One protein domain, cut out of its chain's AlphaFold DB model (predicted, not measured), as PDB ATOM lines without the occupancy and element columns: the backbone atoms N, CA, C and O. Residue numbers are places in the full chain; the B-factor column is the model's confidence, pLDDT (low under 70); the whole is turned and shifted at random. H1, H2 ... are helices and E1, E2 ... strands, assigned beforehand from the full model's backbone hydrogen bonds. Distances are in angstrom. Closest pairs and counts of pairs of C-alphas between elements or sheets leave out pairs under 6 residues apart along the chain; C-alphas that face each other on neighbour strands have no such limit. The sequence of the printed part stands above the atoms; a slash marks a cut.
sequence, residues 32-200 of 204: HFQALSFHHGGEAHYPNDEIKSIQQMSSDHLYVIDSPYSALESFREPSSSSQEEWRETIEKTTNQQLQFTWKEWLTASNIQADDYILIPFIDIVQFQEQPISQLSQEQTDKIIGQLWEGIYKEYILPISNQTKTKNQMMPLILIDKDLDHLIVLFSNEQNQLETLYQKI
ATOM      1  N   HIS A  32       7.435  25.190  11.130       91.44
ATOM      2  CA  HIS A  32       7.538  24.268  12.258       91.44
ATOM      3  C   HIS A  32       8.954  23.703  12.331       91.44
ATOM      4  O   HIS A  32       9.372  22.864  11.534       91.44
ATOM      5  N   PHE A  33       9.712  24.169  13.319       90.12
ATOM      6  CA  PHE A  33      11.056  23.672  13.570       90.12
ATOM      7  C   PHE A  33      10.996  22.455  14.473       90.12
ATOM      8  O   PHE A  33      10.375  22.499  15.531       90.12
ATOM      9  N   GLN A  34      11.686  21.390  14.076       89.94
ATOM     10  CA  GLN A  34      11.854  20.180  14.870       89.94
ATOM     11  C   GLN A  34      13.343  19.865  14.999       89.94
ATOM     12  O   GLN A  34      14.109  20.007  14.042       89.94
ATOM     13  N   ALA A  35      13.751  19.435  16.186       88.12
ATOM     14  CA  ALA A  35      15.106  19.025  16.500       88.12
ATOM     15  C   ALA A  35      15.095  17.615  17.090       88.12
ATOM     16  O   ALA A  35      14.252  17.293  17.920       88.12
ATOM     17  N   LEU A  36      16.065  16.803  16.676       86.12
ATOM     18  CA  LEU A  36      16.356  15.487  17.233       86.12
ATOM     19  C   LEU A  36      17.810  15.487  17.700       86.12
ATOM     20  O   LEU A  36      18.706  15.846  16.935       86.12
ATOM     21  N   SER A  37      18.040  15.077  18.940       82.94
ATOM     22  CA  SER A  37      19.372  14.882  19.508       82.94
ATOM     23  C   SER A  37      19.543  13.428  19.914       82.94
ATOM     24  O   SER A  37      18.644  12.833  20.503       82.94
ATOM     25  N   PHE A  38      20.714  12.868  19.617       78.56
ATOM     26  CA  PHE A  38      21.098  11.520  20.015       78.56
ATOM     27  C   PHE A  38      22.368  11.581  20.859       78.56
ATOM     28  O   PHE A  38      23.388  12.128  20.434       78.56
ATOM     29  N   HIS A  39      22.305  10.992  22.043       73.81
ATOM     30  CA  HIS A  39      23.404  10.859  22.980       73.81
ATOM     31  C   HIS A  39      23.793   9.385  23.060       73.81
ATOM     32  O   HIS A  39      23.031   8.556  23.554       73.81
ATOM     33  N   HIS A  40      24.994   9.066  22.579       64.44
ATOM     34  CA  HIS A  40      25.610   7.761  22.788       64.44
ATOM     35  C   HIS A  40      26.541   7.846  24.002       64.44
ATOM     36  O   HIS A  40      27.605   8.463  23.929       64.44
ATOM     37  N   GLY A  41      26.135   7.271  25.129       54.75
ATOM     38  CA  GLY A  41      26.996   7.102  26.295       54.75
ATOM     39  C   GLY A  41      28.044   6.012  26.060       54.75
ATOM     40  O   GLY A  41      27.773   5.022  25.382       54.75
ATOM     41  N   GLY A  42      29.241   6.195  26.630       47.91
ATOM     42  CA  GLY A  42      30.313   5.199  26.592       47.91
ATOM     43  C   GLY A  42      29.875   3.846  27.159       47.91
ATOM     44  O   GLY A  42      29.070   3.780  28.088       47.91
ATOM     45  N   GLU A  43      30.413   2.774  26.581       51.25
ATOM     46  CA  GLU A  43      30.153   1.388  26.965       51.25
ATOM     47  C   GLU A  43      30.477   1.163  28.451       51.25
ATOM     48  O   GLU A  43      31.636   1.200  28.874       51.25
ATOM     49  N   ALA A  44      29.453   0.928  29.275       45.22
ATOM     50  CA  ALA A  44      29.669   0.471  30.639       45.22
ATOM     51  C   ALA A  44      29.960  -1.036  30.604       45.22
ATOM     52  O   ALA A  44      29.044  -1.844  30.455       45.22
ATOM     53  N   HIS A  45      31.234  -1.415  30.729       45.12
ATOM     54  CA  HIS A  45      31.628  -2.807  30.949       45.12
ATOM     55  C   HIS A  45      31.272  -3.216  32.383       45.12
ATOM     56  O   HIS A  45      31.956  -2.837  33.337       45.12
ATOM     57  N   TYR A  46      30.199  -3.986  32.550       49.34
ATOM     58  CA  TYR A  46      29.899  -4.630  33.828       49.34
ATOM     59  C   TYR A  46      30.707  -5.935  33.980       49.34
ATOM     60  O   TYR A  46      31.055  -6.552  32.974       49.34
ATOM     61  N   PRO A  47      30.978  -6.417  35.215       47.97
ATOM     62  CA  PRO A  47      31.788  -7.620  35.476       47.97
ATOM     63  C   PRO A  47      31.279  -8.935  34.853       47.97
ATOM     64  O   PRO A  47      31.951  -9.954  34.981       47.97
ATOM     65  N   ASN A  48      30.107  -8.916  34.212       50.28
ATOM     66  CA  ASN A  48      29.439 -10.072  33.613       50.28
ATOM     67  C   ASN A  48      29.409 -10.022  32.069       50.28
ATOM     68  O   ASN A  48      28.556 -10.673  31.478       50.28
ATOM     69  N   ASP A  49      30.264  -9.221  31.420       48.59
ATOM     70  CA  ASP A  49      30.260  -9.003  29.956       48.59
ATOM     71  C   ASP A  49      28.945  -8.411  29.390       48.59
ATOM     72  O   ASP A  49      28.733  -8.378  28.178       48.59
ATOM     73  N   GLU A  50      28.070  -7.864  30.242       39.59
ATOM     74  CA  GLU A  50      26.955  -7.024  29.793       39.59
ATOM     75  C   GLU A  50      27.500  -5.651  29.382       39.59
ATOM     76  O   GLU A  50      27.852  -4.830  30.232       39.59
ATOM     77  N   ILE A  51      27.567  -5.396  28.075       42.59
ATOM     78  CA  ILE A  51      27.782  -4.054  27.529       42.59
ATOM     79  C   ILE A  51      26.420  -3.358  27.498       42.59
ATOM     80  O   ILE A  51      25.567  -3.697  26.680       42.59
ATOM     81  N   LYS A  52      26.206  -2.371  28.374       46.41
ATOM     82  CA  LYS A  52      25.056  -1.458  28.266       46.41
ATOM     83  C   LYS A  52      25.550  -0.135  27.706       46.41
ATOM     84  O   LYS A  52      26.116   0.680  28.432       46.41
ATOM     85  N   SER A  53      25.371   0.058  26.401       51.78
ATOM     86  CA  SER A  53      25.438   1.398  25.819       51.78
ATOM     87  C   SER A  53      24.194   2.154  26.281       51.78
ATOM     88  O   SER A  53      23.074   1.678  26.099       51.78
ATOM     89  N   ILE A  54      24.381   3.301  26.936       58.62
ATOM     90  CA  ILE A  54      23.266   4.185  27.279       58.62
ATOM     91  C   ILE A  54      23.002   5.029  26.040       58.62
ATOM     92  O   ILE A  54      23.740   5.970  25.756       58.62
ATOM     93  N   GLN A  55      21.979   4.664  25.282       72.81
ATOM     94  CA  GLN A  55      21.520   5.438  24.139       72.81
ATOM     95  C   GLN A  55      20.322   6.260  24.587       72.81
ATOM     96  O   GLN A  55      19.318   5.704  25.020       72.81
ATOM     97  N   GLN A  56      20.444   7.581  24.527       80.19
ATOM     98  CA  GLN A  56      19.367   8.485  24.903       80.19
ATOM     99  C   GLN A  56      19.094   9.446  23.757       80.19
ATOM    100  O   GLN A  56      20.000  10.104  23.250       80.19
ATOM    101  N   MET A  57      17.836   9.544  23.354       85.12
ATOM    102  CA  MET A  57      17.378  10.533  22.392       85.12
ATOM    103  C   MET A  57      16.591  11.630  23.101       85.12
ATOM    104  O   MET A  57      16.014  11.449  24.172       85.12
ATOM    105  N   SER A  58      16.554  12.802  22.500       85.38
ATOM    106  CA  SER A  58      15.624  13.851  22.889       85.38
ATOM    107  C   SER A  58      15.154  14.566  21.639       85.38
ATOM    108  O   SER A  58      15.846  14.595  20.621       85.38
ATOM    109  N   SER A  59      13.950  15.110  21.701       89.56
ATOM    110  CA  SER A  59      13.406  15.925  20.630       89.56
ATOM    111  C   SER A  59      12.895  17.237  21.193       89.56
ATOM    112  O   SER A  59      12.610  17.352  22.386       89.56
ATOM    113  N   ASP A  60      12.831  18.240  20.330       91.12
ATOM    114  CA  ASP A  60      12.211  19.513  20.650       91.12
ATOM    115  C   ASP A  60      11.546  20.103  19.403       91.12
ATOM    116  O   ASP A  60      11.918  19.766  18.276       91.12
ATOM    117  N   HIS A  61      10.563  20.982  19.582       93.38
ATOM    118  CA  HIS A  61       9.878  21.626  18.465       93.38
ATOM    119  C   HIS A  61       9.359  23.027  18.785       93.38
ATOM    120  O   HIS A  61       9.006  23.338  19.923       93.38
ATOM    121  N   LEU A  62       9.281  23.880  17.769       93.81
ATOM    122  CA  LEU A  62       8.802  25.249  17.899       93.81
ATOM    123  C   LEU A  62       8.089  25.688  16.621       93.81
ATOM    124  O   LEU A  62       8.662  25.625  15.534       93.81
ATOM    125  N   TYR A  63       6.868  26.188  16.766       92.94
ATOM    126  CA  TYR A  63       6.191  26.939  15.719       92.94
ATOM    127  C   TYR A  63       6.656  28.389  15.764       92.94
ATOM    128  O   TYR A  63       6.711  28.991  16.838       92.94
ATOM    129  N   VAL A  64       6.989  28.951  14.606       92.25
ATOM    130  CA  VAL A  64       7.322  30.369  14.441       92.25
ATOM    131  C   VAL A  64       6.437  30.918  13.339       92.25
ATOM    132  O   VAL A  64       6.465  30.409  12.222       92.25
ATOM    133  N   ILE A  65       5.647  31.937  13.659       90.56
ATOM    134  CA  ILE A  65       4.703  32.556  12.736       90.56
ATOM    135  C   ILE A  65       5.232  33.932  12.360       90.56
ATOM    136  O   ILE A  65       5.196  34.870  13.157       90.56
ATOM    137  N   ASP A  66       5.714  34.028  11.127       87.19
ATOM    138  CA  ASP A  66       6.054  35.280  10.465       87.19
ATOM    139  C   ASP A  66       4.985  35.542   9.399       87.19
ATOM    140  O   ASP A  66       4.952  34.903   8.342       87.19
ATOM    141  N   SER A  67       4.021  36.398   9.739       80.19
ATOM    142  CA  SER A  67       2.878  36.741   8.894       80.19
ATOM    143  C   SER A  67       2.863  38.247   8.654       80.19
ATOM    144  O   SER A  67       3.016  39.013   9.604       80.19
ATOM    145  N   PRO A  68       2.564  38.716   7.428       78.88
ATOM    146  CA  PRO A  68       2.444  40.148   7.142       78.88
ATOM    147  C   PRO A  68       1.382  40.869   7.986       78.88
ATOM    148  O   PRO A  68       1.360  42.098   8.036       78.88
ATOM    149  N   TYR A  69       0.461  40.112   8.588       77.25
ATOM    150  CA  TYR A  69      -0.725  40.625   9.268       77.25
ATOM    151  C   TYR A  69      -0.643  40.548  10.799       77.25
ATOM    152  O   TYR A  69      -1.541  41.054  11.471       77.25
ATOM    153  N   SER A  70       0.407  39.942  11.360       77.06
ATOM    154  CA  SER A  70       0.603  39.814  12.807       77.06
ATOM    155  C   SER A  70       2.053  40.085  13.198       77.06
ATOM    156  O   SER A  70       2.957  40.062  12.371       77.06
ATOM    157  N   ALA A  71       2.284  40.377  14.478       84.19
ATOM    158  CA  ALA A  71       3.646  40.393  14.995       84.19
ATOM    159  C   ALA A  71       4.244  38.980  14.920       84.19
ATOM    160  O   ALA A  71       3.505  37.999  15.026       84.19
ATOM    161  N   LEU A  72       5.570  38.906  14.787       87.56
ATOM    162  CA  LEU A  72       6.313  37.657  14.912       87.56
ATOM    163  C   LEU A  72       5.967  37.001  16.252       87.56
ATOM    164  O   LEU A  72       6.181  37.594  17.314       87.56
ATOM    165  N   GLU A  73       5.446  35.783  16.196       91.44
ATOM    166  CA  GLU A  73       5.122  34.992  17.379       91.44
ATOM    167  C   GLU A  73       5.726  33.593  17.288       91.44
ATOM    168  O   GLU A  73       6.046  33.095  16.208       91.44
ATOM    169  N   SER A  74       5.895  32.951  18.441       93.19
ATOM    170  CA  SER A  74       6.314  31.558  18.509       93.19
ATOM    171  C   SER A  74       5.631  30.830  19.656       93.19
ATOM    172  O   SER A  74       5.319  31.417  20.695       93.19
ATOM    173  N   PHE A  75       5.369  29.542  19.456       94.62
ATOM    174  CA  PHE A  75       4.697  28.700  20.439       94.62
ATOM    175  C   PHE A  75       5.086  27.228  20.273       94.62
ATOM    176  O   PHE A  75       5.499  26.791  19.202       94.62
ATOM    177  N   ARG A  76       4.969  26.460  21.360       94.44
ATOM    178  CA  ARG A  76       5.113  24.994  21.338       94.44
ATOM    179  C   ARG A  76       3.745  24.339  21.229       94.44
ATOM    180  O   ARG A  76       3.465  23.645  20.263       94.44
ATOM    181  N   GLU A  77       2.883  24.692  22.178       95.38
ATOM    182  CA  GLU A  77       1.486  24.285  22.218       95.38
ATOM    183  C   GLU A  77       0.580  25.480  21.904       95.38
ATOM    184  O   GLU A  77       0.796  26.565  22.463       95.38
ATOM    185  N   PRO A  78      -0.433  25.308  21.040       94.25
ATOM    186  CA  PRO A  78      -1.422  26.337  20.777       94.25
ATOM    187  C   PRO A  78      -2.141  26.770  22.055       94.25
ATOM    188  O   PRO A  78      -2.731  25.972  22.780       94.25
ATOM    189  N   SER A  79      -2.126  28.072  22.315       94.94
ATOM    190  CA  SER A  79      -2.849  28.704  23.425       94.94
ATOM    191  C   SER A  79      -4.076  29.497  22.958       94.94
ATOM    192  O   SER A  79      -4.824  30.039  23.774       94.94
ATOM    193  N   SER A  80      -4.298  29.569  21.641       94.31
ATOM    194  CA  SER A  80      -5.407  30.290  21.015       94.31
ATOM    195  C   SER A  80      -5.892  29.587  19.746       94.31
ATOM    196  O   SER A  80      -5.164  28.799  19.146       94.31
ATOM    197  N   SER A  81      -7.102  29.926  19.293       94.00
ATOM    198  CA  SER A  81      -7.657  29.398  18.040       94.00
ATOM    199  C   SER A  81      -6.816  29.766  16.816       94.00
ATOM    200  O   SER A  81      -6.741  28.986  15.878       94.00
ATOM    201  N   SER A  82      -6.167  30.936  16.829       91.12
ATOM    202  CA  SER A  82      -5.290  31.352  15.730       91.12
ATOM    203  C   SER A  82      -4.026  30.496  15.669       91.12
ATOM    204  O   SER A  82      -3.591  30.135  14.582       91.12
ATOM    205  N   GLN A  83      -3.441  30.155  16.823       94.19
ATOM    206  CA  GLN A  83      -2.268  29.275  16.880       94.19
ATOM    207  C   GLN A  83      -2.624  27.844  16.464       94.19
ATOM    208  O   GLN A  83      -1.832  27.194  15.789       94.19
ATOM    209  N   GLU A  84      -3.827  27.378  16.806       96.12
ATOM    210  CA  GLU A  84      -4.343  26.080  16.360       96.12
ATOM    211  C   GLU A  84      -4.490  26.037  14.831       96.12
ATOM    212  O   GLU A  84      -3.997  25.113  14.190       96.12
ATOM    213  N   GLU A  85      -5.083  27.072  14.229       93.38
ATOM    214  CA  GLU A  85      -5.236  27.182  12.773       93.38
ATOM    215  C   GLU A  85      -3.881  27.207  12.049       93.38
ATOM    216  O   GLU A  85      -3.701  26.548  11.019       93.38
ATOM    217  N   TRP A  86      -2.899  27.925  12.606       93.00
ATOM    218  CA  TRP A  86      -1.532  27.920  12.089       93.00
ATOM    219  C   TRP A  86      -0.885  26.542  12.179       93.00
ATOM    220  O   TRP A  86      -0.324  26.080  11.183       93.00
ATOM    221  N   ARG A  87      -1.000  25.871  13.333       94.31
ATOM    222  CA  ARG A  87      -0.499  24.507  13.530       94.31
ATOM    223  C   ARG A  87      -1.077  23.571  12.472       94.31
ATOM    224  O   ARG A  87      -0.322  22.951  11.730       94.31
ATOM    225  N   GLU A  88      -2.402  23.531  12.346       94.81
ATOM    226  CA  GLU A  88      -3.095  22.673  11.381       94.81
ATOM    227  C   GLU A  88      -2.672  22.963   9.938       94.81
ATOM    228  O   GLU A  88      -2.455  22.042   9.149       94.81
ATOM    229  N   THR A  89      -2.531  24.240   9.577       92.94
ATOM    230  CA  THR A  89      -2.140  24.650   8.223       92.94
ATOM    231  C   THR A  89      -0.716  24.212   7.890       92.94
ATOM    232  O   THR A  89      -0.481  23.643   6.814       92.94
ATOM    233  N   ILE A  90       0.226  24.447   8.807       91.94
ATOM    234  CA  ILE A  90       1.635  24.079   8.645       91.94
ATOM    235  C   ILE A  90       1.772  22.555   8.596       91.94
ATOM    236  O   ILE A  90       2.336  22.022   7.637       91.94
ATOM    237  N   GLU A  91       1.194  21.832   9.559       92.75
ATOM    238  CA  GLU A  91       1.256  20.368   9.623       92.75
ATOM    239  C   GLU A  91       0.632  19.727   8.382       92.75
ATOM    240  O   GLU A  91       1.229  18.846   7.764       92.75
ATOM    241  N   LYS A  92      -0.547  20.190   7.952       93.88
ATOM    242  CA  LYS A  92      -1.216  19.663   6.756       93.88
ATOM    243  C   LYS A  92      -0.365  19.848   5.506       93.88
ATOM    244  O   LYS A  92      -0.217  18.904   4.730       93.88
ATOM    245  N   THR A  93       0.185  21.042   5.304       91.69
ATOM    246  CA  THR A  93       1.007  21.351   4.125       91.69
ATOM    247  C   THR A  93       2.304  20.541   4.138       91.69
ATOM    248  O   THR A  93       2.684  19.954   3.123       91.69
ATOM    249  N   THR A  94       2.938  20.428   5.307       91.12
ATOM    250  CA  THR A  94       4.147  19.622   5.521       91.12
ATOM    251  C   THR A  94       3.889  18.152   5.217       91.12
ATOM    252  O   THR A  94       4.595  17.546   4.411       91.12
ATOM    253  N   ASN A  95       2.831  17.589   5.797       92.19
ATOM    254  CA  ASN A  95       2.467  16.192   5.614       92.19
ATOM    255  C   ASN A  95       2.127  15.885   4.156       92.19
ATOM    256  O   ASN A  95       2.551  14.856   3.641       92.19
ATOM    257  N   GLN A  96       1.428  16.776   3.452       93.25
ATOM    258  CA  GLN A  96       1.163  16.599   2.021       93.25
ATOM    259  C   GLN A  96       2.456  16.521   1.200       93.25
ATOM    260  O   GLN A  96       2.583  15.645   0.343       93.25
ATOM    261  N   GLN A  97       3.425  17.395   1.481       92.38
ATOM    262  CA  GLN A  97       4.713  17.394   0.792       92.38
ATOM    263  C   GLN A  97       5.533  16.134   1.100       92.38
ATOM    264  O   GLN A  97       6.086  15.529   0.180       92.38
ATOM    265  N   LEU A  98       5.594  15.726   2.371       93.06
ATOM    266  CA  LEU A  98       6.295  14.513   2.794       93.06
ATOM    267  C   LEU A  98       5.682  13.268   2.158       93.06
ATOM    268  O   LEU A  98       6.393  12.492   1.530       93.06
ATOM    269  N   GLN A  99       4.358  13.119   2.230       94.62
ATOM    270  CA  GLN A  99       3.640  11.985   1.647       94.62
ATOM    271  C   GLN A  99       3.822  11.903   0.129       94.62
ATOM    272  O   GLN A  99       3.995  10.812  -0.412       94.62
ATOM    273  N   PHE A 100       3.825  13.046  -0.566       94.94
ATOM    274  CA  PHE A 100       4.115  13.087  -1.997       94.94
ATOM    275  C   PHE A 100       5.518  12.540  -2.294       94.94
ATOM    276  O   PHE A 100       5.656  11.598  -3.073       94.94
ATOM    277  N   THR A 101       6.544  13.069  -1.623       94.12
ATOM    278  CA  THR A 101       7.935  12.635  -1.809       94.12
ATOM    279  C   THR A 101       8.139  11.167  -1.428       94.12
ATOM    280  O   THR A 101       8.754  10.411  -2.174       94.12
ATOM    281  N   TRP A 102       7.604  10.732  -0.292       96.88
ATOM    282  CA  TRP A 102       7.737   9.353   0.170       96.88
ATOM    283  C   TRP A 102       7.060   8.363  -0.770       96.88
ATOM    284  O   TRP A 102       7.609   7.294  -1.025       96.88
ATOM    285  N   LYS A 103       5.919   8.728  -1.362       96.81
ATOM    286  CA  LYS A 103       5.278   7.911  -2.395       96.81
ATOM    287  C   LYS A 103       6.164   7.757  -3.633       96.81
ATOM    288  O   LYS A 103       6.234   6.658  -4.190       96.81
ATOM    289  N   GLU A 104       6.844   8.820  -4.062       96.50
ATOM    290  CA  GLU A 104       7.814   8.741  -5.160       96.50
ATOM    291  C   GLU A 104       8.985   7.820  -4.804       96.50
ATOM    292  O   GLU A 104       9.361   6.981  -5.619       96.50
ATOM    293  N   TRP A 105       9.508   7.909  -3.577       97.38
ATOM    294  CA  TRP A 105      10.598   7.049  -3.111       97.38
ATOM    295  C   TRP A 105      10.206   5.575  -3.053       97.38
ATOM    296  O   TRP A 105      10.911   4.733  -3.601       97.38
ATOM    297  N   LEU A 106       9.052   5.263  -2.463       97.69
ATOM    298  CA  LEU A 106       8.506   3.905  -2.415       97.69
ATOM    299  C   LEU A 106       8.340   3.321  -3.824       97.69
ATOM    300  O   LEU A 106       8.732   2.185  -4.079       97.69
ATOM    301  N   THR A 107       7.819   4.125  -4.755       97.00
ATOM    302  CA  THR A 107       7.635   3.717  -6.154       97.00
ATOM    303  C   THR A 107       8.977   3.466  -6.844       97.00
ATOM    304  O   THR A 107       9.147   2.440  -7.499       97.00
ATOM    305  N   ALA A 108       9.943   4.376  -6.691       96.81
ATOM    306  CA  ALA A 108      11.264   4.269  -7.310       96.81
ATOM    307  C   ALA A 108      12.081   3.084  -6.768       96.81
ATOM    308  O   ALA A 108      12.809   2.449  -7.529       96.81
ATOM    309  N   SER A 109      11.919   2.757  -5.483       95.75
ATOM    310  CA  SER A 109      12.554   1.603  -4.838       95.75
ATOM    311  C   SER A 109      11.759   0.299  -4.987       95.75
ATOM    312  O   SER A 109      12.202  -0.734  -4.490       95.75
ATOM    313  N   ASN A 110      10.609   0.321  -5.674       96.06
ATOM    314  CA  ASN A 110       9.713  -0.826  -5.845       96.06
ATOM    315  C   ASN A 110       9.297  -1.476  -4.506       96.06
ATOM    316  O   ASN A 110       9.257  -2.700  -4.379       96.06
ATOM    317  N   ILE A 111       9.014  -0.642  -3.500       96.81
ATOM    318  CA  ILE A 111       8.603  -1.053  -2.155       96.81
ATOM    319  C   ILE A 111       7.083  -0.929  -2.028       96.81
ATOM    320  O   ILE A 111       6.503   0.127  -2.293       96.81
ATOM    321  N   GLN A 112       6.437  -1.998  -1.565       95.88
ATOM    322  CA  GLN A 112       5.012  -2.001  -1.257       95.88
ATOM    323  C   GLN A 112       4.782  -1.462   0.159       95.88
ATOM    324  O   GLN A 112       5.091  -2.121   1.143       95.88
ATOM    325  N   ALA A 113       4.221  -0.254   0.263       94.81
ATOM    326  CA  ALA A 113       4.012   0.438   1.541       94.81
ATOM    327  C   ALA A 113       3.224  -0.385   2.576       94.81
ATOM    328  O   ALA A 113       3.494  -0.288   3.770       94.81
ATOM    329  N   ASP A 114       2.272  -1.200   2.114       96.88
ATOM    330  CA  ASP A 114       1.397  -2.001   2.973       96.88
ATOM    331  C   ASP A 114       2.132  -3.105   3.741       96.88
ATOM    332  O   ASP A 114       1.585  -3.621   4.715       96.88
ATOM    333  N   ASP A 115       3.371  -3.424   3.375       97.06
ATOM    334  CA  ASP A 115       4.181  -4.438   4.057       97.06
ATOM    335  C   ASP A 115       4.968  -3.835   5.239       97.06
ATOM    336  O   ASP A 115       5.532  -4.554   6.062       97.06
ATOM    337  N   TYR A 116       4.944  -2.502   5.383       97.38
ATOM    338  CA  TYR A 116       5.773  -1.764   6.334       97.38
ATOM    339  C   TYR A 116       4.961  -0.884   7.284       97.38
ATOM    340  O   TYR A 116       3.852  -0.430   6.995       97.38
ATOM    341  N   ILE A 117       5.555  -0.606   8.438       96.00
ATOM    342  CA  ILE A 117       5.195   0.517   9.298       96.00
ATOM    343  C   ILE A 117       6.086   1.692   8.889       96.00
ATOM    344  O   ILE A 117       7.311   1.600   8.948       96.00
ATOM    345  N   LEU A 118       5.461   2.784   8.452       96.50
ATOM    346  CA  LEU A 118       6.143   3.979   7.963       96.50
ATOM    347  C   LEU A 118       6.327   4.978   9.105       96.50
ATOM    348  O   LEU A 118       5.341   5.454   9.664       96.50
ATOM    349  N   ILE A 119       7.576   5.300   9.431       95.25
ATOM    350  CA  ILE A 119       7.938   6.182  10.541       95.25
ATOM    351  C   ILE A 119       8.818   7.325  10.014       95.25
ATOM    352  O   ILE A 119       9.906   7.069   9.489       95.25
ATOM    353  N   PRO A 120       8.390   8.593  10.134       93.94
ATOM    354  CA  PRO A 120       9.254   9.738   9.871       93.94
ATOM    355  C   PRO A 120      10.477   9.693  10.788       93.94
ATOM    356  O   PRO A 120      10.355   9.391  11.972       93.94
ATOM    357  N   PHE A 121      11.665  10.026  10.284       92.69
ATOM    358  CA  PHE A 121      12.883   9.927  11.099       92.69
ATOM    359  C   PHE A 121      12.839  10.761  12.390       92.69
ATOM    360  O   PHE A 121      13.384  10.337  13.402       92.69
ATOM    361  N   ILE A 122      12.150  11.906  12.389       89.56
ATOM    362  CA  ILE A 122      11.970  12.735  13.591       89.56
ATOM    363  C   ILE A 122      11.217  12.007  14.720       89.56
ATOM    364  O   ILE A 122      11.488  12.255  15.894       89.56
ATOM    365  N   ASP A 123      10.357  11.048  14.374       92.38
ATOM    366  CA  ASP A 123       9.535  10.299  15.326       92.38
ATOM    367  C   ASP A 123      10.277   9.093  15.922       92.38
ATOM    368  O   ASP A 123       9.758   8.428  16.815       92.38
ATOM    369  N   ILE A 124      11.524   8.822  15.508       91.75
ATOM    370  CA  ILE A 124      12.338   7.722  16.054       91.75
ATOM    371  C   ILE A 124      12.530   7.830  17.578       91.75
ATOM    372  O   ILE A 124      12.702   6.820  18.259       91.75
ATOM    373  N   VAL A 125      12.450   9.049  18.127       90.94
ATOM    374  CA  VAL A 125      12.564   9.338  19.565       90.94
ATOM    375  C   VAL A 125      11.520   8.601  20.408       90.94
ATOM    376  O   VAL A 125      11.809   8.268  21.559       90.94
ATOM    377  N   GLN A 126      10.344   8.302  19.840       92.44
ATOM    378  CA  GLN A 126       9.258   7.610  20.541       92.44
ATOM    379  C   GLN A 126       9.675   6.212  21.012       92.44
ATOM    380  O   GLN A 126       9.191   5.732  22.037       92.44
ATOM    381  N   PHE A 127      10.625   5.583  20.307       92.19
ATOM    382  CA  PHE A 127      11.072   4.226  20.600       92.19
ATOM    383  C   PHE A 127      11.854   4.096  21.909       92.19
ATOM    384  O   PHE A 127      12.093   2.977  22.346       92.19
ATOM    385  N   GLN A 128      12.197   5.205  22.572       87.19
ATOM    386  CA  GLN A 128      12.758   5.172  23.927       87.19
ATOM    387  C   GLN A 128      11.755   4.744  24.997       87.19
ATOM    388  O   GLN A 128      12.148   4.195  26.022       87.19
ATOM    389  N   GLU A 129      10.476   5.047  24.791       89.69
ATOM    390  CA  GLU A 129       9.421   4.758  25.765       89.69
ATOM    391  C   GLU A 129       8.402   3.753  25.223       89.69
ATOM    392  O   GLU A 129       7.683   3.111  25.991       89.69
ATOM    393  N   GLN A 130       8.326   3.623  23.900       94.06
ATOM    394  CA  GLN A 130       7.374   2.770  23.209       94.06
ATOM    395  C   GLN A 130       8.135   1.787  22.324       94.06
ATOM    396  O   GLN A 130       8.540   2.169  21.231       94.06
ATOM    397  N   PRO A 131       8.339   0.529  22.746       93.56
ATOM    398  CA  PRO A 131       9.066  -0.427  21.926       93.56
ATOM    399  C   PRO A 131       8.356  -0.658  20.589       93.56
ATOM    400  O   PRO A 131       7.133  -0.518  20.475       93.56
ATOM    401  N   ILE A 132       9.124  -1.064  19.574       93.56
ATOM    402  CA  ILE A 132       8.553  -1.554  18.317       93.56
ATOM    403  C   ILE A 132       7.577  -2.684  18.663       93.56
ATOM    404  O   ILE A 132       7.865  -3.537  19.505       93.56
ATOM    405  N   SER A 133       6.399  -2.674  18.034       91.00
ATOM    406  CA  SER A 133       5.359  -3.662  18.317       91.00
ATOM    407  C   SER A 133       5.922  -5.083  18.235       91.00
ATOM    408  O   SER A 133       6.650  -5.399  17.301       91.00
ATOM    409  N   GLN A 134       5.555  -5.934  19.197       91.50
ATOM    410  CA  GLN A 134       6.024  -7.324  19.336       91.50
ATOM    411  C   GLN A 134       7.482  -7.493  19.809       91.50
ATOM    412  O   GLN A 134       7.915  -8.630  19.984       91.50
ATOM    413  N   LEU A 135       8.212  -6.408  20.089       92.94
ATOM    414  CA  LEU A 135       9.557  -6.447  20.667       92.94
ATOM    415  C   LEU A 135       9.577  -5.956  22.119       92.94
ATOM    416  O   LEU A 135       8.715  -5.195  22.561       92.94
ATOM    417  N   SER A 136      10.589  -6.387  22.873       93.38
ATOM    418  CA  SER A 136      10.911  -5.775  24.162       93.38
ATOM    419  C   SER A 136      11.584  -4.409  23.971       93.38
ATOM    420  O   SER A 136      12.079  -4.084  22.885       93.38
ATOM    421  N   GLN A 137      11.647  -3.616  25.046       90.62
ATOM    422  CA  GLN A 137      12.408  -2.364  25.044       90.62
ATOM    423  C   GLN A 137      13.882  -2.618  24.714       90.62
ATOM    424  O   GLN A 137      14.421  -1.993  23.816       90.62
ATOM    425  N   GLU A 138      14.493  -3.629  25.332       89.19
ATOM    426  CA  GLU A 138      15.894  -3.995  25.086       89.19
ATOM    427  C   GLU A 138      16.164  -4.381  23.619       89.19
ATOM    428  O   GLU A 138      17.168  -3.977  23.030       89.19
ATOM    429  N   GLN A 139      15.257  -5.145  23.000       91.38
ATOM    430  CA  GLN A 139      15.365  -5.496  21.583       91.38
ATOM    431  C   GLN A 139      15.218  -4.262  20.690       91.38
ATOM    432  O   GLN A 139      15.973  -4.111  19.728       91.38
ATOM    433  N   THR A 140      14.276  -3.377  21.024       92.81
ATOM    434  CA  THR A 140      14.070  -2.115  20.309       92.81
ATOM    435  C   THR A 140      15.307  -1.229  20.405       92.81
ATOM    436  O   THR A 140      15.823  -0.813  19.371       92.81
ATOM    437  N   ASP A 141      15.847  -1.022  21.605       88.88
ATOM    438  CA  ASP A 141      17.039  -0.201  21.845       88.88
ATOM    439  C   ASP A 141      18.231  -0.696  21.018       88.88
ATOM    440  O   ASP A 141      18.920   0.089  20.368       88.88
ATOM    441  N   LYS A 142      18.439  -2.017  20.954       88.19
ATOM    442  CA  LYS A 142      19.497  -2.616  20.132       88.19
ATOM    443  C   LYS A 142      19.307  -2.333  18.638       88.19
ATOM    444  O   LYS A 142      20.274  -1.991  17.956       88.19
ATOM    445  N   ILE A 143      18.084  -2.480  18.126       91.62
ATOM    446  CA  ILE A 143      17.758  -2.230  16.713       91.62
ATOM    447  C   ILE A 143      17.946  -0.751  16.372       91.62
ATOM    448  O   ILE A 143      18.573  -0.437  15.358       91.62
ATOM    449  N   ILE A 144      17.438   0.145  17.222       91.19
ATOM    450  CA  ILE A 144      17.524   1.596  17.042       91.19
ATOM    451  C   ILE A 144      18.971   2.081  17.145       91.19
ATOM    452  O   ILE A 144      19.378   2.929  16.354       91.19
ATOM    453  N   GLY A 145      19.781   1.508  18.034       87.31
ATOM    454  CA  GLY A 145      21.207   1.817  18.120       87.31
ATOM    455  C   GLY A 145      21.977   1.489  16.851       87.31
ATOM    456  O   GLY A 145      22.706   2.333  16.329       87.31
ATOM    457  N   GLN A 146      21.766   0.289  16.310       88.44
ATOM    458  CA  GLN A 146      22.355  -0.117  15.030       88.44
ATOM    459  C   GLN A 146      21.880   0.778  13.879       88.44
ATOM    460  O   GLN A 146      22.682   1.198  13.042       88.44
ATOM    461  N   LEU A 147      20.591   1.127  13.877       90.94
ATOM    462  CA  LEU A 147      20.005   2.019  12.884       90.94
ATOM    463  C   LEU A 147      20.638   3.406  12.945       90.94
ATOM    464  O   LEU A 147      20.987   3.976  11.911       90.94
ATOM    465  N   TRP A 148      20.833   3.930  14.153       87.38
ATOM    466  CA  TRP A 148      21.467   5.221  14.361       87.38
ATOM    467  C   TRP A 148      22.901   5.245  13.834       87.38
ATOM    468  O   TRP A 148      23.284   6.204  13.168       87.38
ATOM    469  N   GLU A 149      23.691   4.194  14.063       84.38
ATOM    470  CA  GLU A 149      25.039   4.102  13.494       84.38
ATOM    471  C   GLU A 149      25.025   4.138  11.962       84.38
ATOM    472  O   GLU A 149      25.869   4.804  11.352       84.38
ATOM    473  N   GLY A 150      24.074   3.437  11.343       89.06
ATOM    474  CA  GLY A 150      23.884   3.432   9.897       89.06
ATOM    475  C   GLY A 150      23.511   4.814   9.361       89.06
ATOM    476  O   GLY A 150      24.184   5.341   8.476       89.06
ATOM    477  N   ILE A 151      22.497   5.449   9.950       89.50
ATOM    478  CA  ILE A 151      22.069   6.808   9.591       89.50
ATOM    479  C   ILE A 151      23.204   7.809   9.814       89.50
ATOM    480  O   ILE A 151      23.425   8.692   8.985       89.50
ATOM    481  N   TYR A 152      23.968   7.661  10.897       85.81
ATOM    482  CA  TYR A 152      25.090   8.542  11.177       85.81
ATOM    483  C   TYR A 152      26.148   8.479  10.069       85.81
ATOM    484  O   TYR A 152      26.601   9.517   9.588       85.81
ATOM    485  N   LYS A 153      26.520   7.270   9.640       86.50
ATOM    486  CA  LYS A 153      27.547   7.048   8.611       86.50
ATOM    487  C   LYS A 153      27.080   7.458   7.214       86.50
ATOM    488  O   LYS A 153      27.822   8.143   6.520       86.50
ATOM    489  N   GLU A 154      25.869   7.064   6.829       89.50
ATOM    490  CA  GLU A 154      25.403   7.157   5.437       89.50
ATOM    491  C   GLU A 154      24.632   8.449   5.128       89.50
ATOM    492  O   GLU A 154      24.613   8.905   3.986       89.50
ATOM    493  N   TYR A 155      24.005   9.068   6.132       87.25
ATOM    494  CA  TYR A 155      23.197  10.276   5.954       87.25
ATOM    495  C   TYR A 155      23.806  11.477   6.681       87.25
ATOM    496  O   TYR A 155      24.073  12.505   6.059       87.25
ATOM    497  N   ILE A 156      24.091  11.356   7.981       83.25
ATOM    498  CA  ILE A 156      24.521  12.501   8.799       83.25
ATOM    499  C   ILE A 156      25.916  12.984   8.401       83.25
ATOM    500  O   ILE A 156      26.118  14.169   8.130       83.25
ATOM    501  N   LEU A 157      26.890  12.075   8.370       82.75
ATOM    502  CA  LEU A 157      28.292  12.423   8.172       82.75
ATOM    503  C   LEU A 157      28.548  13.121   6.824       82.75
ATOM    504  O   LEU A 157      29.182  14.177   6.863       82.75
ATOM    505  N   PRO A 158      28.047  12.634   5.666       82.88
ATOM    506  CA  PRO A 158      28.235  13.317   4.387       82.88
ATOM    507  C   PRO A 158      27.741  14.766   4.447       82.88
ATOM    508  O   PRO A 158      28.534  15.701   4.340       82.88
ATOM    509  N   ILE A 159      26.463  14.952   4.789       79.19
ATOM    510  CA  ILE A 159      25.804  16.262   4.765       79.19
ATOM    511  C   ILE A 159      26.448  17.231   5.768       79.19
ATOM    512  O   ILE A 159      26.567  18.423   5.487       79.19
ATOM    513  N   SER A 160      26.886  16.739   6.935       73.00
ATOM    514  CA  SER A 160      27.533  17.568   7.964       73.00
ATOM    515  C   SER A 160      28.870  18.173   7.519       73.00
ATOM    516  O   SER A 160      29.283  19.203   8.050       73.00
ATOM    517  N   ASN A 161      29.526  17.574   6.521       68.31
ATOM    518  CA  ASN A 161      30.770  18.081   5.947       68.31
ATOM    519  C   ASN A 161      30.538  19.168   4.882       68.31
ATOM    520  O   ASN A 161      31.501  19.736   4.359       68.31
ATOM    521  N   GLN A 162      29.282  19.487   4.554       68.00
ATOM    522  CA  GLN A 162      28.951  20.534   3.596       68.00
ATOM    523  C   GLN A 162      28.837  21.910   4.252       68.00
ATOM    524  O   GLN A 162      28.283  22.082   5.333       68.00
ATOM    525  N   THR A 163      29.289  22.942   3.539       58.75
ATOM    526  CA  THR A 163      29.168  24.344   3.973       58.75
ATOM    527  C   THR A 163      27.746  24.899   3.863       58.75
ATOM    528  O   THR A 163      27.460  25.960   4.413       58.75
ATOM    529  N   LYS A 164      26.855  24.203   3.146       61.38
ATOM    530  CA  LYS A 164      25.430  24.523   3.030       61.38
ATOM    531  C   LYS A 164      24.635  23.225   3.045       61.38
ATOM    532  O   LYS A 164      24.784  22.426   2.123       61.38
ATOM    533  N   THR A 165      23.771  23.048   4.040       61.69
ATOM    534  CA  THR A 165      22.736  22.011   4.016       61.69
ATOM    535  C   THR A 165      21.860  22.249   2.797       61.69
ATOM    536  O   THR A 165      21.229  23.298   2.640       61.69
ATOM    537  N   LYS A 166      21.864  21.290   1.872       62.47
ATOM    538  CA  LYS A 166      20.894  21.297   0.783       62.47
ATOM    539  C   LYS A 166      19.535  20.951   1.372       62.47
ATOM    540  O   LYS A 166      19.450  20.262   2.378       62.47
ATOM    541  N   ASN A 167      18.494  21.468   0.734       73.19
ATOM    542  CA  ASN A 167      17.085  21.401   1.120       73.19
ATOM    543  C   ASN A 167      16.526  19.954   1.083       73.19
ATOM    544  O   ASN A 167      15.543  19.693   0.392       73.19
ATOM    545  N   GLN A 168      17.192  19.007   1.744       84.94
ATOM    546  CA  GLN A 168      16.930  17.571   1.716       84.94
ATOM    547  C   GLN A 168      15.639  17.261   2.458       84.94
ATOM    548  O   GLN A 168      15.301  17.918   3.440       84.94
ATOM    549  N   MET A 169      14.910  16.272   1.962       89.38
ATOM    550  CA  MET A 169      13.631  15.869   2.536       89.38
ATOM    551  C   MET A 169      13.855  14.984   3.763       89.38
ATOM    552  O   MET A 169      14.835  14.240   3.810       89.38
ATOM    553  N   MET A 170      12.944  15.055   4.737       91.12
ATOM    554  CA  MET A 170      12.971  14.195   5.922       91.12
ATOM    555  C   MET A 170      13.058  12.709   5.517       91.12
ATOM    556  O   MET A 170      12.213  12.254   4.733       91.12
ATOM    557  N   PRO A 171      14.041  11.950   6.040       94.81
ATOM    558  CA  PRO A 171      14.127  10.518   5.803       94.81
ATOM    559  C   PRO A 171      12.885   9.772   6.289       94.81
ATOM    560  O   PRO A 171      12.250  10.156   7.278       94.81
ATOM    561  N   LEU A 172      12.579   8.675   5.606       97.44
ATOM    562  CA  LEU A 172      11.512   7.755   5.969       97.44
ATOM    563  C   LEU A 172      12.112   6.433   6.432       97.44
ATOM    564  O   LEU A 172      12.875   5.819   5.687       97.44
ATOM    565  N   ILE A 173      11.737   5.983   7.623       97.69
ATOM    566  CA  ILE A 173      12.036   4.645   8.126       97.69
ATOM    567  C   ILE A 173      10.850   3.737   7.796       97.69
ATOM    568  O   ILE A 173       9.691   4.108   7.980       97.69
ATOM    569  N   LEU A 174      11.144   2.535   7.324       97.88
ATOM    570  CA  LEU A 174      10.191   1.481   7.039       97.88
ATOM    571  C   LEU A 174      10.577   0.277   7.885       97.88
ATOM    572  O   LEU A 174      11.654  -0.287   7.700       97.88
ATOM    573  N   ILE A 175       9.715  -0.102   8.817       96.94
ATOM    574  CA  ILE A 175       9.906  -1.295   9.644       96.94
ATOM    575  C   ILE A 175       9.037  -2.395   9.056       96.94
ATOM    576  O   ILE A 175       7.826  -2.206   8.920       96.94
ATOM    577  N   ASP A 176       9.649  -3.509   8.669       96.69
ATOM    578  CA  ASP A 176       8.928  -4.658   8.134       96.69
ATOM    579  C   ASP A 176       7.945  -5.201   9.180       96.69
ATOM    580  O   ASP A 176       8.291  -5.338  10.358       96.69
ATOM    581  N   LYS A 177       6.697  -5.471   8.778       95.31
ATOM    582  CA  LYS A 177       5.653  -5.923   9.716       95.31
ATOM    583  C   LYS A 177       5.924  -7.313  10.299       95.31
ATOM    584  O   LYS A 177       5.435  -7.588  11.396       95.31
ATOM    585  N   ASP A 178       6.713  -8.138   9.610       94.38
ATOM    586  CA  ASP A 178       7.168  -9.446  10.086       94.38
ATOM    587  C   ASP A 178       8.495  -9.352  10.867       94.38
ATOM    588  O   ASP A 178       8.993 -10.358  11.375       94.38
ATOM    589  N   LEU A 179       9.039  -8.136  11.024       93.88
ATOM    590  CA  LEU A 179      10.253  -7.821  11.780       93.88
ATOM    591  C   LEU A 179      11.515  -8.544  11.273       93.88
ATOM    592  O   LEU A 179      12.423  -8.810  12.063       93.88
ATOM    593  N   ASP A 180      11.613  -8.835   9.970       94.75
ATOM    594  CA  ASP A 180      12.841  -9.389   9.361       94.75
ATOM    595  C   ASP A 180      13.896  -8.300   9.097       94.75
ATOM    596  O   ASP A 180      15.107  -8.512   9.236       94.75
ATOM    597  N   HIS A 181      13.461  -7.089   8.751       96.44
ATOM    598  CA  HIS A 181      14.357  -5.994   8.391       96.44
ATOM    599  C   HIS A 181      13.730  -4.616   8.583       96.44
ATOM    600  O   HIS A 181      12.548  -4.447   8.874       96.44
ATOM    601  N   LEU A 182      14.568  -3.604   8.407       96.81
ATOM    602  CA  LEU A 182      14.166  -2.217   8.284       96.81
ATOM    603  C   LEU A 182      14.901  -1.557   7.120       96.81
ATOM    604  O   LEU A 182      16.018  -1.938   6.757       96.81
ATOM    605  N   ILE A 183      14.251  -0.559   6.539       97.75
ATOM    606  CA  ILE A 183      14.748   0.213   5.406       97.75
ATOM    607  C   ILE A 183      14.675   1.693   5.767       97.75
ATOM    608  O   ILE A 183      13.695   2.137   6.356       97.75
ATOM    609  N   VAL A 184      15.683   2.475   5.392       97.81
ATOM    610  CA  VAL A 184      15.617   3.938   5.441       97.81
ATOM    611  C   VAL A 184      15.753   4.485   4.033       97.81
ATOM    612  O   VAL A 184      16.726   4.190   3.341       97.81
ATOM    613  N   LEU A 185      14.785   5.298   3.624       97.62
ATOM    614  CA  LEU A 185      14.803   6.040   2.370       97.62
ATOM    615  C   LEU A 185      15.161   7.493   2.665       97.62
ATOM    616  O   LEU A 185      14.548   8.132   3.523       97.62
ATOM    617  N   PHE A 186      16.153   8.020   1.957       95.06
ATOM    618  CA  PHE A 186      16.594   9.403   2.104       95.06
ATOM    619  C   PHE A 186      17.189   9.930   0.802       95.06
ATOM    620  O   PHE A 186      17.571   9.169  -0.082       95.06
ATOM    621  N   SER A 187      17.287  11.252   0.681       91.69
ATOM    622  CA  SER A 187      17.984  11.889  -0.435       91.69
ATOM    623  C   SER A 187      19.418  12.243  -0.046       91.69
ATOM    624  O   SER A 187      19.615  12.970   0.931       91.69
ATOM    625  N   ASN A 188      20.407  11.809  -0.826       88.88
ATOM    626  CA  ASN A 188      21.805  12.201  -0.638       88.88
ATOM    627  C   ASN A 188      22.054  13.678  -1.001       88.88
ATOM    628  O   ASN A 188      21.147  14.443  -1.341       88.88
ATOM    629  N   GLU A 189      23.315  14.095  -0.949       84.31
ATOM    630  CA  GLU A 189      23.746  15.463  -1.241       84.31
ATOM    631  C   GLU A 189      23.502  15.907  -2.692       84.31
ATOM    632  O   GLU A 189      23.574  17.095  -3.015       84.31
ATOM    633  N   GLN A 190      23.252  14.977  -3.606       85.56
ATOM    634  CA  GLN A 190      22.909  15.232  -5.000       85.56
ATOM    635  C   GLN A 190      21.386  15.206  -5.218       85.56
ATOM    636  O   GLN A 190      20.938  15.301  -6.358       85.56
ATOM    637  N   ASN A 191      20.590  15.135  -4.140       85.94
ATOM    638  CA  ASN A 191      19.142  14.899  -4.155       85.94
ATOM    639  C   ASN A 191      18.746  13.590  -4.859       85.94
ATOM    640  O   ASN A 191      17.644  13.479  -5.394       85.94
ATOM    641  N   GLN A 192      19.642  12.604  -4.875       90.62
ATOM    642  CA  GLN A 192      19.344  11.274  -5.395       90.62
ATOM    643  C   GLN A 192      18.835  10.397  -4.255       90.62
ATOM    644  O   GLN A 192      19.307  10.513  -3.123       90.62
ATOM    645  N   LEU A 193      17.846   9.559  -4.556       94.81
ATOM    646  CA  LEU A 193      17.300   8.602  -3.604       94.81
ATOM    647  C   LEU A 193      18.351   7.539  -3.276       94.81
ATOM    648  O   LEU A 193      18.853   6.876  -4.179       94.81
ATOM    649  N   GLU A 194      18.619   7.372  -1.991       95.75
ATOM    650  CA  GLU A 194      19.436   6.306  -1.425       95.75
ATOM    651  C   GLU A 194      18.580   5.409  -0.535       95.75
ATOM    652  O   GLU A 194      17.488   5.773  -0.083       95.75
ATOM    653  N   THR A 195      19.083   4.206  -0.284       96.50
ATOM    654  CA  THR A 195      18.427   3.221   0.569       96.50
ATOM    655  C   THR A 195      19.440   2.612   1.524       96.50
ATOM    656  O   THR A 195      20.435   2.033   1.094       96.50
ATOM    657  N   LEU A 196      19.159   2.699   2.821       96.50
ATOM    658  CA  LEU A 196      19.871   1.952   3.851       96.50
ATOM    659  C   LEU A 196      19.029   0.747   4.255       96.50
ATOM    660  O   LEU A 196      17.857   0.895   4.582       96.50
ATOM    661  N   TYR A 197      19.631  -0.437   4.239       96.88
ATOM    662  CA  TYR A 197      18.986  -1.682   4.642       96.88
ATOM    663  C   TYR A 197      19.656  -2.226   5.900       96.88
ATOM    664  O   TYR A 197      20.880  -2.362   5.940       96.88
ATOM    665  N   GLN A 198      18.862  -2.600   6.898       95.56
ATOM    666  CA  GLN A 198      19.341  -3.281   8.096       95.56
ATOM    667  C   GLN A 198      18.487  -4.514   8.363       95.56
ATOM    668  O   GLN A 198      17.268  -4.442   8.489       95.56
ATOM    669  N   LYS A 199      19.150  -5.659   8.499       95.38
ATOM    670  CA  LYS A 199      18.499  -6.892   8.932       95.38
ATOM    671  C   LYS A 199      18.237  -6.845  10.435       95.38
ATOM    672  O   LYS A 199      19.137  -6.507  11.203       95.38
ATOM    673  N   ILE A 200      17.047  -7.250  10.859       92.19
ATOM    674  CA  ILE A 200      16.711  -7.429  12.268       92.19
ATOM    675  C   ILE A 200      17.080  -8.867  12.645       92.19
ATOM    676  O   ILE A 200      16.646  -9.839  12.037       92.19
TER     677      ILE A 200
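Overview. This is residues 32 to 200 of the 204 residues of an uncharacterized protein of Gracilibacillus boraciitolerans JCM 21714 (UniProt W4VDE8). Two separate antiparallel sheets are bridged by the long helix H1, which crosses the narrow sheet E1 E2 E3 with residues 83 to 94 and the four-stranded sheet E4 E5 E6 E7 with residues 98 to 108. H2 and H3 sit between the two sheets, while beyond the long hairpin of E1 and E2 the loop of residues 41 to 54 reaches far out. You have 169 residues printed, with named elements in the order E1 E2 E3 H1 E4 H2 H3 E5 E6 E7, of the mixed class. The whole is elongated, spanning 63 by 39 by 38 A, and only just compact, close to loose, with a radius of gyration of the C-alphas of 18.3 A.

Arrangement. Start with the meander of E1, residues 32 to 40, E2, 55 to 65, and E3, 73 to 75, each strand the antiparallel neighbour of the one before; look for N 35 and O 60 at 2.8 A, and N 63 and O 75 at 2.9 A. H1, residues 81 to 108, is on this sheet at a height of 7.0 A and runs across the strands; its closest C-alphas to E1 are Ile 90 and His 32, 6.9 A apart. H2, residues 121 to 128, is also on the sheet E1 E2 E3, at a height of 8.0 A, and H1 and H2 with this sheet make two layers, helices on one face of a sheet; the C-alphas of Val 125 and Met 57, the closest of H2 and E2, are 5.7 A apart. Next find the strongly twisted sheet of E4, residues 116 to 120, E5, 172 to 176, E6, 181 to 187, and E7, 193 to 199, with E5 E6 E7 a second meander. Here N 117 and O 175 are 2.8 A apart, N 174 and O 183 2.8 A, and N 184 and O 196 2.8 A. It makes three layers, helices on both faces: H1 on one, H2 and H3, residues 137 to 160, on the other. H3 runs along the strands, over E6 and E7. H2 and H3 form a helical hairpin and touch, by residues 137 to 144 of H3 alone, C-alphas Phe 127 and Thr 140 being closest at 7.0 A. In H1 every O i to N i+4 pair is within hydrogen-bond range, in H3 16 of 20, and in H2 0 of 4, with 4 of 5 O i to N i+3 pairs.

Along the chain. Find C-alpha 32 at (7.538, 24.268, 12.258), where E1 begins its 26.6 A; E2 is 33.9 A long. From C-alpha 81 at (-7.657, 29.398, 18.040), H1 runs 40.4 A. H3, 30.3 A long, has a kink of 38 degrees near residue 152. E7 ends at C-alpha 199, (18.499, -6.892, 8.932).

Size, cuts and confidence. The C-alphas farthest apart, Asn 48 and Tyr 69, are 63.8 A apart. The printed part has no cut; the long links are E1 to E2 and H3 to E5. Look for pLDDT under 70 in residues 40 to 54 and 161 to 166.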